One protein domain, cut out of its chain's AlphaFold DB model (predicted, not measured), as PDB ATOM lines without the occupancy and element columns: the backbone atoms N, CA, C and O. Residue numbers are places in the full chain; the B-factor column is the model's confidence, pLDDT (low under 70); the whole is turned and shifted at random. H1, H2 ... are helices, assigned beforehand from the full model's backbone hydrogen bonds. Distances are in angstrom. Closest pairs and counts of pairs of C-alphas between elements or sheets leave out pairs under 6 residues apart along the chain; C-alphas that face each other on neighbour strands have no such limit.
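This is residues 561 to 628 of the 727 residues of an uncharacterized protein of Pseudogymnoascus sp. VKM F-4515 (FW-2607) (UniProt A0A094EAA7). A small helical head carries one long arm: the short helices H1 and H2 sit loosely to one side of the long helix H3, and residues 606 to 628, with H4, stick out free beyond the end of H3. H3 and H4 follow each other like the two limbs of a wide, open V, and the arm makes much of the length. The printed part has 68 residues with four named helices, in the order H1, H2, H3, H4, and no named strand; its class is all helix. The whole is extended, with a radius of gyration of the C-alphas of 19.2 A, and it spans 62 by 20 by 18 A.

H1, residues 564 to 567, is joined by a tight link of 4 residues to H2, residues 572 to 580. The two are close but not clearly touching, and their closest C-alphas, those of Leu 567 and Ala 575, are 5.3 A apart. A short link of 7 residues leads to H3, residues 588 to 605. H2 and H3 are close but not clearly touching; their closest C-alphas, those of Val 574 and Ser 598, are 6.8 A apart. H2 and H3 run opposite ways at a steep tilt of 38 degrees. H1 and H3 are near each other, with 5 pairs of C-alphas within 10 A. A tight link of 3 residues follows to H4, residues 609 to 628, which is apart from H1, H2 and H3. In H2 and H4 every O i to N i+4 pair is within hydrogen-bond range, in H3 13 of 14 are, and H1 is too short for such a pair.

H1 begins at C-alpha 564, at (161.504, 122.855, 132.190), and has 4 residues. H2 has 9 residues and measures 11.8 A from first to last C-alpha. H3 has 18 residues and runs 25.9 A from C-alpha 588, at (154.188, 129.128, 144.905), to C-alpha 605. H4, the longest helix with 20 residues, runs 28.9 A and ends at C-alpha 628, at (199.689, 159.160, 157.655).

The two C-alphas farthest apart, those of Thr 584 and Val 628, are 61.7 A apart. Without the free residues 606 to 628, the body of 45 residues spans 28 by 20 by 16 A, with a radius of gyration of 9.8 A. The printed part has no cut and no long link. The mean pLDDT of the printed part is 75.3; residues 603 to 621 and 623 to 628 are under 70, and the mean of H4 is 58.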
ATOM      1  N   PRO A 561     153.808 123.186 139.172       87.25
ATOM      2  CA  PRO A 561     154.551 122.035 138.674       87.25
ATOM      3  C   PRO A 561     155.999 122.428 138.364       87.25
ATOM      4  O   PRO A 561     156.268 123.520 137.861       87.25
ATOM      5  N   VAL A 562     156.942 121.534 138.656       88.88
ATOM      6  CA  VAL A 562     158.347 121.711 138.274       88.88
ATOM      7  C   VAL A 562     158.497 121.293 136.817       88.88
ATOM      8  O   VAL A 562     158.730 120.128 136.501       88.88
ATOM      9  N   ASP A 563     158.311 122.259 135.925       91.50
ATOM     10  CA  ASP A 563     158.535 122.098 134.492       91.50
ATOM     11  C   ASP A 563     159.917 122.622 134.055       91.50
ATOM     12  O   ASP A 563     160.670 123.236 134.819       91.50
ATOM     13  N   ALA A 564     160.256 122.384 132.785       80.19
ATOM     14  CA  ALA A 564     161.504 122.855 132.190       80.19
ATOM     15  C   ALA A 564     161.637 124.395 132.197       80.19
ATOM     16  O   ALA A 564     162.754 124.910 132.222       80.19
ATOM     17  N   GLY A 565     160.525 125.138 132.207       87.50
ATOM     18  CA  GLY A 565     160.510 126.600 132.272       87.50
ATOM     19  C   GLY A 565     160.804 127.148 133.671       87.50
ATOM     20  O   GLY A 565     161.377 128.234 133.791       87.50
ATOM     21  N   LEU A 566     160.459 126.407 134.727       89.50
ATOM     22  CA  LEU A 566     160.871 126.695 136.100       89.50
ATOM     23  C   LEU A 566     162.347 126.329 136.300       89.50
ATOM     24  O   LEU A 566     163.116 127.165 136.774       89.50
ATOM     25  N   LEU A 567     162.769 125.135 135.865       87.25
ATOM     26  CA  LEU A 567     164.167 124.691 135.959       87.25
ATOM     27  C   LEU A 567     165.133 125.624 135.207       87.25
ATOM     28  O   LEU A 567     166.176 125.972 135.752       87.25
ATOM     29  N   ALA A 568     164.767 126.120 134.019       89.31
ATOM     30  CA  ALA A 568     165.586 127.069 133.254       89.31
ATOM     31  C   ALA A 568     165.792 128.433 133.950       89.31
ATOM     32  O   ALA A 568     166.759 129.144 133.661       89.31
ATOM     33  N   LYS A 569     164.904 128.823 134.876       89.69
ATOM     34  CA  LYS A 569     165.051 130.066 135.655       89.69
ATOM     35  C   LYS A 569     166.055 129.909 136.798       89.69
ATOM     36  O   LYS A 569     166.750 130.875 137.118       89.69
ATOM     37  N   LEU A 570     166.187 128.701 137.345       90.94
ATOM     38  CA  LEU A 570     167.123 128.371 138.422       90.94
ATOM     39  C   LEU A 570     168.589 128.366 137.936       90.94
ATOM     40  O   LEU A 570     168.867 128.404 136.735       90.94
ATOM     41  N   SER A 571     169.546 128.388 138.866       93.12
ATOM     42  CA  SER A 571     170.967 128.136 138.577       93.12
ATOM     43  C   SER A 571     171.201 126.638 138.360       93.12
ATOM     44  O   SER A 571     170.385 125.845 138.840       93.12
ATOM     45  N   PRO A 572     172.277 126.226 137.658       86.69
ATOM     46  CA  PRO A 572     172.532 124.816 137.361       86.69
ATOM     47  C   PRO A 572     172.493 123.930 138.612       86.69
ATOM     48  O   PRO A 572     171.787 122.925 138.620       86.69
ATOM     49  N   ASP A 573     173.134 124.364 139.698       87.50
ATOM     50  CA  ASP A 573     173.163 123.635 140.972       87.50
ATOM     51  C   ASP A 573     171.785 123.530 141.634       87.50
ATOM     52  O   ASP A 573     171.406 122.473 142.136       87.50
ATOM     53  N   VAL A 574     170.996 124.610 141.620       88.44
ATOM     54  CA  VAL A 574     169.659 124.623 142.236       88.44
ATOM     55  C   VAL A 574     168.668 123.815 141.389       88.44
ATOM     56  O   VAL A 574     167.830 123.105 141.941       88.44
ATOM     57  N   ALA A 575     168.793 123.844 140.060       88.50
ATOM     58  CA  ALA A 575     168.037 122.981 139.154       88.50
ATOM     59  C   ALA A 575     168.407 121.498 139.344       88.50
ATOM     60  O   ALA A 575     167.515 120.648 139.418       88.50
ATOM     61  N   ALA A 576     169.700 121.186 139.488       84.81
ATOM     62  CA  ALA A 576     170.187 119.840 139.777       84.81
ATOM     63  C   ALA A 576     169.705 119.339 141.147       84.81
ATOM     64  O   ALA A 576     169.281 118.191 141.252       84.81
ATOM     65  N   LEU A 577     169.678 120.198 142.173       89.56
ATOM     66  CA  LEU A 577     169.156 119.865 143.500       89.56
ATOM     67  C   LEU A 577     167.646 119.577 143.467       89.56
ATOM     68  O   LEU A 577     167.210 118.545 143.968       89.56
ATOM     69  N   VAL A 578     166.845 120.448 142.842       90.94
ATOM     70  CA  VAL A 578     165.385 120.259 142.714       90.94
ATOM     71  C   VAL A 578     165.060 118.978 141.932       90.94
ATOM     72  O   VAL A 578     164.171 118.226 142.332       90.94
ATOM     73  N   THR A 579     165.823 118.690 140.873       87.94
ATOM     74  CA  THR A 579     165.683 117.462 140.071       87.94
ATOM     75  C   THR A 579     166.125 116.219 140.851       87.94
ATOM     76  O   THR A 579     165.416 115.216 140.861       87.94
ATOM     77  N   GLY A 580     167.263 116.281 141.550       81.88
ATOM     78  CA  GLY A 580     167.817 115.176 142.340       81.88
ATOM     79  C   GLY A 580     166.992 114.820 143.579       81.88
ATOM     80  O   GLY A 580     166.987 113.666 143.999       81.88
ATOM     81  N   LEU A 581     166.241 115.781 144.128       87.12
ATOM     82  CA  LEU A 581     165.253 115.556 145.189       87.12
ATOM     83  C   LEU A 581     163.902 115.028 144.667       87.12
ATOM     84  O   LEU A 581     163.013 114.752 145.470       87.12
ATOM     85  N   GLY A 582     163.720 114.895 143.347       87.06
ATOM     86  CA  GLY A 582     162.488 114.369 142.747       87.06
ATOM     87  C   GLY A 582     161.250 115.246 142.966       87.06
ATOM     88  O   GLY A 582     160.128 114.742 142.937       87.06
ATOM     89  N   LEU A 583     161.429 116.549 143.211       90.25
ATOM     90  CA  LEU A 583     160.324 117.467 143.490       90.25
ATOM     91  C   LEU A 583     159.545 117.764 142.202       90.25
ATOM     92  O   LEU A 583     159.994 118.530 141.358       90.25
ATOM     93  N   THR A 584     158.357 117.176 142.059       84.62
ATOM     94  CA  THR A 584     157.485 117.368 140.883       84.62
ATOM     95  C   THR A 584     156.573 118.594 140.990       84.62
ATOM     96  O   THR A 584     156.086 119.092 139.976       84.62
ATOM     97  N   THR A 585     156.360 119.118 142.201       87.69
ATOM     98  CA  THR A 585     155.577 120.336 142.464       87.69
ATOM     99  C   THR A 585     156.181 121.138 143.613       87.69
ATOM    100  O   THR A 585     156.614 120.550 144.603       87.69
ATOM    101  N   LEU A 586     156.136 122.469 143.531       89.31
ATOM    102  CA  LEU A 586     156.562 123.391 144.587       89.31
ATOM    103  C   LEU A 586     155.401 124.287 145.027       89.31
ATOM    104  O   LEU A 586     154.568 124.702 144.220       89.31
ATOM    105  N   ALA A 587     155.372 124.655 146.308       91.38
ATOM    106  CA  ALA A 587     154.489 125.723 146.770       91.38
ATOM    107  C   ALA A 587     154.867 127.049 146.067       91.38
ATOM    108  O   ALA A 587     156.065 127.329 145.948       91.38
ATOM    109  N   PRO A 588     153.902 127.896 145.648       83.31
ATOM    110  CA  PRO A 588     154.188 129.128 144.905       83.31
ATOM    111  C   PRO A 588     155.224 130.043 145.577       83.31
ATOM    112  O   PRO A 588     156.116 130.555 144.903       83.31
ATOM    113  N   GLY A 589     155.160 130.179 146.908       83.38
ATOM    114  CA  GLY A 589     156.132 130.952 147.687       83.38
ATOM    115  C   GLY A 589     157.548 130.365 147.660       83.38
ATOM    116  O   GLY A 589     158.517 131.107 147.520       83.38
ATOM    117  N   LEU A 590     157.684 129.034 147.701       83.00
ATOM    118  CA  LEU A 590     158.991 128.375 147.614       83.00
ATOM    119  C   LEU A 590     159.595 128.528 146.212       83.00
ATOM    120  O   LEU A 590     160.786 128.801 146.083       83.00
ATOM    121  N   ALA A 591     158.770 128.409 145.165       84.31
ATOM    122  CA  ALA A 591     159.192 128.621 143.784       84.31
ATOM    123  C   ALA A 591     159.716 130.051 143.562       84.31
ATOM    124  O   ALA A 591     160.790 130.221 142.985       84.31
ATOM    125  N   SER A 592     159.022 131.081 144.072       81.94
ATOM    126  CA  SER A 592     159.521 132.461 144.003       81.94
ATOM    127  C   SER A 592     160.822 132.658 144.783       81.94
ATOM    128  O   SER A 592     161.752 133.267 144.260       81.94
ATOM    129  N   THR A 593     160.931 132.105 145.997       86.44
ATOM    130  CA  THR A 593     162.145 132.229 146.818       86.44
ATOM    131  C   THR A 593     163.345 131.546 146.162       86.44
ATOM    132  O   THR A 593     164.423 132.133 146.128       86.44
ATOM    133  N   LEU A 594     163.164 130.353 145.583       87.06
ATOM    134  CA  LEU A 594     164.214 129.642 144.845       87.06
ATOM    135  C   LEU A 594     164.660 130.409 143.595       87.06
ATOM    136  O   LEU A 594     165.861 130.510 143.351       87.06
ATOM    137  N   ILE A 595     163.729 131.007 142.841       89.12
ATOM    138  CA  ILE A 595     164.069 131.856 141.690       89.12
ATOM    139  C   ILE A 595     164.907 133.060 142.147       89.12
ATOM    140  O   ILE A 595     166.005 133.250 141.623       89.12
ATOM    141  N   THR A 596     164.469 133.808 143.164       88.25
ATOM    142  CA  THR A 596     165.215 134.965 143.694       88.25
ATOM    143  C   THR A 596     166.596 134.577 144.234       88.25
ATOM    144  O   THR A 596     167.586 135.233 143.913       88.25
ATOM    145  N   LEU A 597     166.694 133.485 144.999       79.25
ATOM    146  CA  LEU A 597     167.964 132.999 145.543       79.25
ATOM    147  C   LEU A 597     168.922 132.555 144.427       79.25
ATOM    148  O   LEU A 597     170.101 132.897 144.445       79.25
ATOM    149  N   SER A 598     168.409 131.844 143.419       84.00
ATOM    150  CA  SER A 598     169.206 131.366 142.286       84.00
ATOM    151  C   SER A 598     169.696 132.491 141.366       84.00
ATOM    152  O   SER A 598     170.802 132.400 140.835       84.00
ATOM    153  N   ALA A 599     168.928 133.578 141.229       82.81
ATOM    154  CA  ALA A 599     169.380 134.793 140.558       82.81
ATOM    155  C   ALA A 599     170.539 135.451 141.330       82.81
ATOM    156  O   ALA A 599     171.518 135.868 140.718       82.81
ATOM    157  N   GLY A 600     170.468 135.461 142.667       76.69
ATOM    158  CA  GLY A 600     171.551 135.923 143.541       76.69
ATOM    159  C   GLY A 600     172.804 135.034 143.545       76.69
ATOM    160  O   GLY A 600     173.891 135.536 143.820       76.69
ATOM    161  N   LEU A 601     172.689 133.739 143.221       72.62
ATOM    162  CA  LEU A 601     173.859 132.886 142.957       72.62
ATOM    163  C   LEU A 601     174.459 133.162 141.572       72.62
ATOM    164  O   LEU A 601     175.667 133.366 141.483       72.62
ATOM    165  N   LYS A 602     173.631 133.250 140.518       72.25
ATOM    166  CA  LYS A 602     174.089 133.540 139.141       72.25
ATOM    167  C   LYS A 602     174.930 134.819 139.048       72.25
ATOM    168  O   LYS A 602     175.868 134.860 138.263       72.25
ATOM    169  N   THR A 603     174.623 135.849 139.839       68.75
ATOM    170  CA  THR A 603     175.405 137.100 139.859       68.75
ATOM    171  C   THR A 603     176.716 137.002 140.645       68.75
ATOM    172  O   THR A 603     177.652 137.741 140.344       68.75
ATOM    173  N   ARG A 604     176.818 136.090 141.622       59.81
ATOM    174  CA  ARG A 604     178.057 135.837 142.382       59.81
ATOM    175  C   ARG A 604     179.040 134.963 141.615       59.81
ATOM    176  O   ARG A 604     180.237 135.200 141.689       59.81
ATOM    177  N   GLU A 605     178.539 134.001 140.847       54.03
ATOM    178  CA  GLU A 605     179.357 133.104 140.019       54.03
ATOM    179  C   GLU A 605     180.096 133.851 138.885       54.03
ATOM    180  O   GLU A 605     181.126 133.392 138.402       54.03
ATOM    181  N   SER A 606     179.605 135.035 138.494       44.75
ATOM    182  CA  SER A 606     180.214 135.905 137.475       44.75
ATOM    183  C   SER A 606     181.193 136.967 138.001       44.75
ATOM    184  O   SER A 606     181.744 137.719 137.196       44.75
ATOM    185  N   ALA A 607     181.389 137.089 139.317       48.44
ATOM    186  CA  ALA A 607     182.275 138.093 139.909       48.44
ATOM    187  C   ALA A 607     183.628 137.469 140.279       48.44
ATOM    188  O   ALA A 607     183.676 136.530 141.067       48.44
ATOM    189  N   ASP A 608     184.729 137.997 139.735       63.41
ATOM    190  CA  ASP A 608     186.083 137.555 140.093       63.41
ATOM    191  C   ASP A 608     186.403 137.977 141.546       63.41
ATOM    192  O   ASP A 608     186.585 139.174 141.809       63.41
ATOM    193  N   PRO A 609     186.482 137.035 142.509       48.19
ATOM    194  CA  PRO A 609     186.639 137.376 143.921       48.19
ATOM    195  C   PRO A 609     188.008 138.008 144.214       48.19
ATOM    196  O   PRO A 609     188.154 138.751 145.184       48.19
ATOM    197  N   LEU A 610     189.012 137.762 143.365       46.81
ATOM    198  CA  LEU A 610     190.333 138.376 143.482       46.81
ATOM    199  C   LEU A 610     190.294 139.869 143.130       46.81
ATOM    200  O   LEU A 610     191.031 140.655 143.731       46.81
ATOM    201  N   ALA A 611     189.405 140.280 142.221       55.19
ATOM    202  CA  ALA A 611     189.228 141.682 141.859       55.19
ATOM    203  C   ALA A 611     188.578 142.490 142.998       55.19
ATOM    204  O   ALA A 611     189.055 143.582 143.304       55.19
ATOM    205  N   GLU A 612     187.551 141.958 143.675       53.97
ATOM    206  CA  GLU A 612     186.957 142.630 144.845       53.97
ATOM    207  C   GLU A 612     187.931 142.719 146.024       53.97
ATOM    208  O   GLU A 612     188.073 143.794 146.609       53.97
ATOM    209  N   VAL A 613     188.660 141.641 146.341       48.94
ATOM    210  CA  VAL A 613     189.666 141.657 147.419       48.94
ATOM    211  C   VAL A 613     190.784 142.661 147.120       48.94
ATOM    212  O   VAL A 613     191.179 143.409 148.012       48.94
ATOM    213  N   THR A 614     191.252 142.743 145.870       61.97
ATOM    214  CA  THR A 614     192.260 143.739 145.460       61.97
ATOM    215  C   THR A 614     191.730 145.164 145.629       61.97
ATOM    216  O   THR A 614     192.401 146.003 146.224       61.97
ATOM    217  N   LYS A 615     190.493 145.426 145.193       61.62
ATOM    218  CA  LYS A 615     189.859 146.750 145.265       61.62
ATOM    219  C   LYS A 615     189.571 147.195 146.706       61.62
ATOM    220  O   LYS A 615     189.723 148.370 147.035       61.62
ATOM    221  N   ALA A 616     189.205 146.257 147.581       55.56
ATOM    222  CA  ALA A 616     189.067 146.501 149.016       55.56
ATOM    223  C   ALA A 616     190.426 146.803 149.674       55.56
ATOM    224  O   ALA A 616     190.524 147.714 150.498       55.56
ATOM    225  N   LEU A 617     191.487 146.090 149.280       56.06
ATOM    226  CA  LEU A 617     192.839 146.317 149.789       56.06
ATOM    227  C   LEU A 617     193.393 147.687 149.359       56.06
ATOM    228  O   LEU A 617     193.971 148.389 150.187       56.06
ATOM    229  N   GLU A 618     193.166 148.100 148.108       65.12
ATOM    230  CA  GLU A 618     193.523 149.437 147.606       65.12
ATOM    231  C   GLU A 618     192.802 150.560 148.369       65.12
ATOM    232  O   GLU A 618     193.433 151.556 148.728       65.12
ATOM    233  N   ALA A 619     191.511 150.391 148.681       60.78
ATOM    234  CA  ALA A 619     190.749 151.364 149.467       60.78
ATOM    235  C   ALA A 619     191.319 151.535 150.890       60.78
ATOM    236  O   ALA A 619     191.554 152.661 151.332       60.78
ATOM    237  N   ILE A 620     191.621 150.422 151.573       63.16
ATOM    238  CA  ILE A 620     192.225 150.422 152.918       63.16
ATOM    239  C   ILE A 620     193.618 151.079 152.898       63.16
ATOM    240  O   ILE A 620     193.947 151.872 153.784       63.16
ATOM    241  N   LEU A 621     194.434 150.803 151.872       62.00
ATOM    242  CA  LEU A 621     195.748 151.437 151.711       62.00
ATOM    243  C   LEU A 621     195.639 152.949 151.443       62.00
ATOM    244  O   LEU A 621     196.458 153.725 151.946       62.00
ATOM    245  N   GLY A 622     194.624 153.377 150.687       71.00
ATOM    246  CA  GLY A 622     194.331 154.785 150.418       71.00
ATOM    247  C   GLY A 622     193.953 155.570 151.679       71.00
ATOM    248  O   GLY A 622     194.495 156.655 151.918       71.00
ATOM    249  N   GLU A 623     193.091 155.009 152.531       62.03
ATOM    250  CA  GLU A 623     192.756 155.616 153.827       62.03
ATOM    251  C   GLU A 623     193.977 155.683 154.752       62.03
ATOM    252  O   GLU A 623     194.283 156.755 155.278       62.03
ATOM    253  N   ALA A 624     194.743 154.593 154.881       49.00
ATOM    254  CA  ALA A 624     195.960 154.569 155.696       49.00
ATOM    255  C   ALA A 624     196.987 155.628 155.247       49.00
ATOM    256  O   ALA A 624     197.530 156.365 156.074       49.00
ATOM    257  N   THR A 625     197.201 155.776 153.935       59.34
ATOM    258  CA  THR A 625     198.102 156.793 153.361       59.34
ATOM    259  C   THR A 625     197.606 158.221 153.637       59.34
ATOM    260  O   THR A 625     198.403 159.125 153.908       59.34
ATOM    261  N   THR A 626     196.286 158.428 153.631       64.06
ATOM    262  CA  THR A 626     195.657 159.721 153.941       64.06
ATOM    263  C   THR A 626     195.826 160.086 155.417       64.06
ATOM    264  O   THR A 626     196.212 161.214 155.730       64.06
ATOM    265  N   VAL A 627     195.621 159.128 156.327       60.94
ATOM    266  CA  VAL A 627     195.828 159.305 157.775       60.94
ATOM    267  C   VAL A 627     197.295 159.619 158.086       60.94
ATOM    268  O   VAL A 627     197.575 160.578 158.804       60.94
ATOM    269  N   VAL A 628     198.247 158.888 157.492       59.62
ATOM    270  CA  VAL A 628     199.689 159.160 157.655       59.62
ATOM    271  C   VAL A 628     200.054 160.562 157.155       59.62
ATOM    272  O   VAL A 628     200.796 161.278 157.827       59.62
TER     273      VAL A 628